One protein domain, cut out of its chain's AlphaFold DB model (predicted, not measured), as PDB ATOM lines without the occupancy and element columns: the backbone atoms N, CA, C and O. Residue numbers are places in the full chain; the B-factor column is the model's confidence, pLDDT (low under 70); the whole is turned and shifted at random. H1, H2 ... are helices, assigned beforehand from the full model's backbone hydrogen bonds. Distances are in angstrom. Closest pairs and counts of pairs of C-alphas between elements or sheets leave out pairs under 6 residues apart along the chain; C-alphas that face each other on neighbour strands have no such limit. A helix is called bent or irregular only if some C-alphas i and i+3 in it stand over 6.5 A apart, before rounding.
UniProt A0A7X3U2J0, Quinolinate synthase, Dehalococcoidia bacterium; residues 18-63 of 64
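This is residues 18 to 63 of the 64 residues of the protein "Quinolinate synthase" of Dehalococcoidia bacterium (UniProt A0A7X3U2J0). Two separate helices, H1 and H2, form the arms of a wide, open U, and the link of residues 36 to 46 spans the gap between them. The middle of the U is empty, and the link runs along the longest axis. The printed part has 46 residues with two named helices, H1 then H2 along the chain, and no named strand; the class is all helix. The whole is extended, with a radius of gyration of the C-alphas of 15.6 A, and elongated, with spans of 37 by 24 by 17 A.

The printed part begins at Thr 18, with its C-alpha at (193.782, 242.347, 243.585). H1 holds residues 24 to 35, Pro 24 to Val 35, and measures 16.5 A from first to last C-alpha; C-alpha 24 is at (193.292, 251.431, 254.462). H2, the longest helix, holds residues 47 to 61, Asp 47 to Leu 61, and measures 20.9 A; C-alpha 61 is at (203.075, 259.671, 226.429).

H1 and H2 are apart, with no C-alpha of the one within 8 A of the other. In both H1 and H2, every O i to N i+4 pair is within hydrogen-bond range. Neither helix is bent or irregular. Residues 18 to 28, of which 24 to 28 belong to H1, stand free. Residues 46 to 52, of which 47 to 52 belong to H2, and residues 54 to 63, of which 54 to 61 belong to H2, also stand free.

The two C-alphas farthest apart are those of Gln 36 and Leu 63, at 41.7 A. The first and last printed C-alphas, Thr 18 and Leu 63, are 30.0 A apart. The link from H1 to H2, 11 residues, is long. The printed part has no cut. The mean pLDDT of the printed part is 96.9, and no printed residue is under 70.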
ATOM      1  N   THR A  18     192.455 241.756 243.359       93.00
ATOM      2  CA  THR A  18     193.782 242.347 243.585       93.00
ATOM      3  C   THR A  18     193.682 243.805 244.031       93.00
ATOM      4  O   THR A  18     194.383 244.188 244.963       93.00
ATOM      5  N   MET A  19     192.774 244.604 243.453       94.12
ATOM      6  CA  MET A  19     192.531 245.981 243.912       94.12
ATOM      7  C   MET A  19     191.975 246.012 245.336       94.12
ATOM      8  O   MET A  19     192.359 246.871 246.124       94.12
ATOM      9  N   TYR A  20     191.136 245.038 245.699       88.94
ATOM     10  CA  TYR A  20     190.586 244.923 247.052       88.94
ATOM     11  C   TYR A  20     191.660 244.682 248.129       88.94
ATOM     12  O   TYR A  20     191.422 244.912 249.312       88.94
ATOM     13  N   ARG A  21     192.877 244.267 247.741       90.81
ATOM     14  CA  ARG A  21     194.011 244.143 248.670       90.81
ATOM     15  C   ARG A  21     194.580 245.493 249.107       90.81
ATOM     16  O   ARG A  21     195.311 245.526 250.090       90.81
ATOM     17  N   ILE A  22     194.258 246.594 248.429       93.88
ATOM     18  CA  ILE A  22     194.698 247.945 248.803       93.88
ATOM     19  C   ILE A  22     193.771 248.475 249.909       93.88
ATOM     20  O   ILE A  22     192.908 249.321 249.690       93.88
ATOM     21  N   HIS A  23     193.911 247.914 251.110       94.25
ATOM     22  CA  HIS A  23     193.066 248.227 252.260       94.25
ATOM     23  C   HIS A  23     193.646 249.393 253.090       94.25
ATOM     24  O   HIS A  23     194.865 249.429 253.294       94.25
ATOM     25  N   PRO A  24     192.817 250.300 253.655       96.62
ATOM     26  CA  PRO A  24     193.292 251.431 254.462       96.62
ATOM     27  C   PRO A  24     194.234 251.044 255.609       96.62
ATOM     28  O   PRO A  24     195.205 251.746 255.867       96.62
ATOM     29  N   ALA A  25     193.997 249.899 256.253       96.56
ATOM     30  CA  ALA A  25     194.873 249.397 257.316       96.56
ATOM     31  C   ALA A  25     196.310 249.116 256.829       96.56
ATOM     32  O   ALA A  25     197.267 249.434 257.527       96.56
ATOM     33  N   TYR A  26     196.480 248.567 255.621       95.44
ATOM     34  CA  TYR A  26     197.812 248.303 255.060       95.44
ATOM     35  C   TYR A  26     198.504 249.583 254.600       95.44
ATOM     36  O   TYR A  26     199.728 249.691 254.696       95.44
ATOM     37  N   LEU A  27     197.725 250.564 254.136       95.88
ATOM     38  CA  LEU A  27     198.244 251.893 253.839       95.88
ATOM     39  C   LEU A  27     198.755 252.572 255.115       95.88
ATOM     40  O   LEU A  27     199.891 253.033 255.126       95.88
ATOM     41  N   ALA A  28     197.956 252.579 256.187       97.25
ATOM     42  CA  ALA A  28     198.354 253.138 257.479       97.25
ATOM     43  C   ALA A  28     199.648 252.490 257.992       97.25
ATOM     44  O   ALA A  28     200.622 253.192 258.242       97.25
ATOM     45  N   TRP A  29     199.704 251.155 258.003       97.31
ATOM     46  CA  TRP A  29     200.902 250.406 258.390       97.31
ATOM     47  C   TRP A  29     202.137 250.765 257.549       97.31
ATOM     48  O   TRP A  29     203.226 250.971 258.086       97.31
ATOM     49  N   THR A  30     201.976 250.886 256.226       97.25
ATOM     50  CA  THR A  30     203.076 251.276 255.329       97.25
ATOM     51  C   THR A  30     203.596 252.675 255.671       97.25
ATOM     52  O   THR A  30     204.805 252.881 255.737       97.25
ATOM     53  N   LEU A  31     202.696 253.632 255.913       97.56
ATOM     54  CA  LEU A  31     203.049 255.015 256.244       97.56
ATOM     55  C   LEU A  31     203.699 255.137 257.627       97.56
ATOM     56  O   LEU A  31     204.692 255.847 257.769       97.56
ATOM     57  N   GLU A  32     203.189 254.422 258.627       98.44
ATOM     58  CA  GLU A  32     203.787 254.352 259.965       98.44
ATOM     59  C   GLU A  32     205.212 253.797 259.910       98.44
ATOM     60  O   GLU A  32     206.121 254.371 260.511       98.44
ATOM     61  N   GLY A  33     205.429 252.739 259.119       98.38
ATOM     62  CA  GLY A  33     206.763 252.205 258.857       98.38
ATOM     63  C   GLY A  33     207.698 253.269 258.286       98.38
ATOM     64  O   GLY A  33     208.796 253.457 258.808       98.38
ATOM     65  N   LEU A  34     207.252 254.032 257.281       97.94
ATOM     66  CA  LEU A  34     208.060 255.105 256.690       97.94
ATOM     67  C   LEU A  34     208.421 256.198 257.706       97.94
ATOM     68  O   LEU A  34     209.572 256.635 257.727       97.94
ATOM     69  N   VAL A  35     207.488 256.603 258.576       98.38
ATOM     70  CA  VAL A  35     207.754 257.566 259.665       98.38
ATOM     71  C   VAL A  35     208.810 257.032 260.638       98.38
ATOM     72  O   VAL A  35     209.654 257.787 261.113       98.38
ATOM     73  N   GLN A  36     208.809 255.724 260.893       98.44
ATOM     74  CA  GLN A  36     209.791 255.040 261.739       98.44
ATOM     75  C   GLN A  36     211.114 254.719 261.013       98.44
ATOM     76  O   GLN A  36     211.995 254.083 261.590       98.44
ATOM     77  N   GLY A  37     211.276 255.133 259.752       98.12
ATOM     78  CA  GLY A  37     212.462 254.848 258.939       98.12
ATOM     79  C   GLY A  37     212.513 253.427 258.362       98.12
ATOM     80  O   GLY A  37     213.546 253.013 257.834       98.12
ATOM     81  N   HIS A  38     211.417 252.673 258.434       98.19
ATOM     82  CA  HIS A  38     211.296 251.318 257.909       98.19
ATOM     83  C   HIS A  38     210.562 251.302 256.561       98.19
ATOM     84  O   HIS A  38     209.379 251.621 256.463       98.19
ATOM     85  N   VAL A  39     211.254 250.904 255.490       97.69
ATOM     86  CA  VAL A  39     210.656 250.863 254.148       97.69
ATOM     87  C   VAL A  39     210.025 249.497 253.886       97.69
ATOM     88  O   VAL A  39     210.724 248.509 253.671       97.69
ATOM     89  N   ILE A  40     208.697 249.460 253.847       97.12
ATOM     90  CA  ILE A  40     207.910 248.253 253.574       97.12
ATOM     91  C   ILE A  40     207.700 248.097 252.062       97.12
ATOM     92  O   ILE A  40     207.335 249.052 251.382       97.12
ATOM     93  N   ASN A  41     207.917 246.885 251.534       94.94
ATOM     94  CA  ASN A  41     207.593 246.493 250.153       94.94
ATOM     95  C   ASN A  41     208.085 247.474 249.070       94.94
ATOM     96  O   ASN A  41     207.365 247.781 248.118       94.94
ATOM     97  N   ARG A  42     209.324 247.973 249.201       96.69
ATOM     98  CA  ARG A  42     209.928 248.881 248.216       96.69
ATOM     99  C   ARG A  42     209.922 248.241 246.829       96.69
ATOM    100  O   ARG A  42     210.666 247.292 246.586       96.69
ATOM    101  N   VAL A  43     209.155 248.822 245.913       96.56
ATOM    102  CA  VAL A  43     209.175 248.430 244.503       96.56
ATOM    103  C   VAL A  43     210.561 248.724 243.934       96.56
ATOM    104  O   VAL A  43     211.082 249.835 244.064       96.56
ATOM    105  N   LYS A  44     211.172 247.708 243.332       97.44
ATOM    106  CA  LYS A  44     212.437 247.801 242.608       97.44
ATOM    107  C   LYS A  44     212.286 247.051 241.295       97.44
ATOM    108  O   LYS A  44     211.652 246.002 241.258       97.44
ATOM    109  N   VAL A  45     212.879 247.612 240.254       97.75
ATOM    110  CA  VAL A  45     212.941 247.040 238.911       97.75
ATOM    111  C   VAL A  45     214.414 247.026 238.526       97.75
ATOM    112  O   VAL A  45     215.128 247.986 238.840       97.75
ATOM    113  N   ASP A  46     214.874 245.934 237.926       98.38
ATOM    114  CA  ASP A  46     216.234 245.810 237.405       98.38
ATOM    115  C   ASP A  46     216.501 246.828 236.286       98.38
ATOM    116  O   ASP A  46     215.580 247.408 235.704       98.38
ATOM    117  N   ASP A  47     217.780 247.094 236.034       98.44
ATOM    118  CA  ASP A  47     218.187 248.209 235.179       98.44
ATOM    119  C   ASP A  47     217.752 248.024 233.720       98.44
ATOM    120  O   ASP A  47     217.235 248.970 233.130       98.44
ATOM    121  N   GLU A  48     217.876 246.811 233.177       98.38
ATOM    122  CA  GLU A  48     217.480 246.498 231.800       98.38
ATOM    123  C   GLU A  48     215.964 246.624 231.615       98.38
ATOM    124  O   GLU A  48     215.496 247.323 230.711       98.38
ATOM    125  N   THR A  49     215.172 246.019 232.509       98.44
ATOM    126  CA  THR A  49     213.708 246.127 232.449       98.44
ATOM    127  C   THR A  49     213.257 247.576 232.595       98.44
ATOM    128  O   THR A  49     212.346 248.013 231.884       98.44
ATOM    129  N   ARG A  50     213.888 248.350 233.490       98.44
ATOM    130  CA  ARG A  50     213.585 249.773 233.678       98.44
ATOM    131  C   ARG A  50     213.863 250.579 232.410       98.44
ATOM    132  O   ARG A  50     213.007 251.369 232.024       98.44
ATOM    133  N   GLU A  51     215.022 250.387 231.780       98.44
ATOM    134  CA  GLU A  51     215.424 251.110 230.567       98.44
ATOM    135  C   GLU A  51     214.401 250.923 229.443       98.44
ATOM    136  O   GLU A  51     213.803 251.890 228.964       98.44
ATOM    137  N   TRP A  52     214.121 249.673 229.076       98.56
ATOM    138  CA  TRP A  52     213.241 249.395 227.945       98.56
ATOM    139  C   TRP A  52     211.771 249.715 228.230       98.56
ATOM    140  O   TRP A  52     211.058 250.182 227.336       98.56
ATOM    141  N   SER A  53     211.313 249.538 229.476       98.38
ATOM    142  CA  SER A  53     209.947 249.913 229.870       98.38
ATOM    143  C   SER A  53     209.726 251.425 229.800       98.38
ATOM    144  O   SER A  53     208.659 251.867 229.372       98.38
ATOM    145  N   LEU A  54     210.729 252.227 230.180       98.12
ATOM    146  CA  LEU A  54     210.648 253.687 230.099       98.12
ATOM    147  C   LEU A  54     210.591 254.172 228.653       98.12
ATOM    148  O   LEU A  54     209.741 254.997 228.346       98.12
ATOM    149  N   VAL A  55     211.389 253.601 227.743       98.50
ATOM    150  CA  VAL A  55     211.323 253.951 226.311       98.50
ATOM    151  C   VAL A  55     209.916 253.720 225.744       98.50
ATOM    152  O   VAL A  55     209.397 254.552 225.000       98.50
ATOM    153  N   ALA A  56     209.278 252.596 226.085       98.31
ATOM    154  CA  ALA A  56     207.911 252.314 225.650       98.31
ATOM    155  C   ALA A  56     206.900 253.310 226.245       98.31
ATOM    156  O   ALA A  56     206.040 253.821 225.523       98.31
ATOM    157  N   LEU A  57     207.027 253.615 227.542       98.06
ATOM    158  CA  LEU A  57     206.165 254.568 228.239       98.06
ATOM    159  C   LEU A  57     206.308 255.991 227.679       98.06
ATOM    160  O   LEU A  57     205.304 256.649 227.423       98.06
ATOM    161  N   GLU A  58     207.532 256.453 227.439       98.31
ATOM    162  CA  GLU A  58     207.817 257.771 226.865       98.31
ATOM    163  C   GLU A  58     207.221 257.912 225.465       98.31
ATOM    164  O   GLU A  58     206.582 258.918 225.165       98.31
ATOM    165  N   ARG A  59     207.344 256.878 224.625       98.19
ATOM    166  CA  ARG A  59     206.706 256.857 223.301       98.19
ATOM    167  C   ARG A  59     205.186 256.929 223.397       98.19
ATOM    168  O   ARG A  59     204.593 257.636 222.596       98.19
ATOM    169  N   MET A  60     204.567 256.230 224.356       98.12
ATOM    170  CA  MET A  60     203.116 256.289 224.584       98.12
ATOM    171  C   MET A  60     202.670 257.698 224.991       98.12
ATOM    172  O   MET A  60     201.674 258.191 224.473       98.12
ATOM    173  N   LEU A  61     203.407 258.344 225.900       97.94
ATOM    174  CA  LEU A  61     203.075 259.671 226.429       97.94
ATOM    175  C   LEU A  61     203.395 260.821 225.463       97.94
ATOM    176  O   LEU A  61     202.828 261.899 225.604       97.94
ATOM    177  N   ALA A  62     204.301 260.616 224.505       97.62
ATOM    178  CA  ALA A  62     204.644 261.607 223.485       97.62
ATOM    179  C   ALA A  62     203.615 261.691 222.342       97.62
ATOM    180  O   ALA A  62     203.712 262.588 221.501       97.62
ATOM    181  N   LEU A  63     202.662 260.756 222.280       92.56
ATOM    182  CA  LEU A  63     201.568 260.819 221.318       92.56
ATOM    183  C   LEU A  63     200.537 261.873 221.766       92.56
ATOM    184  O   LEU A  63     200.236 261.945 222.959       92.56
TER     185      LEU A  63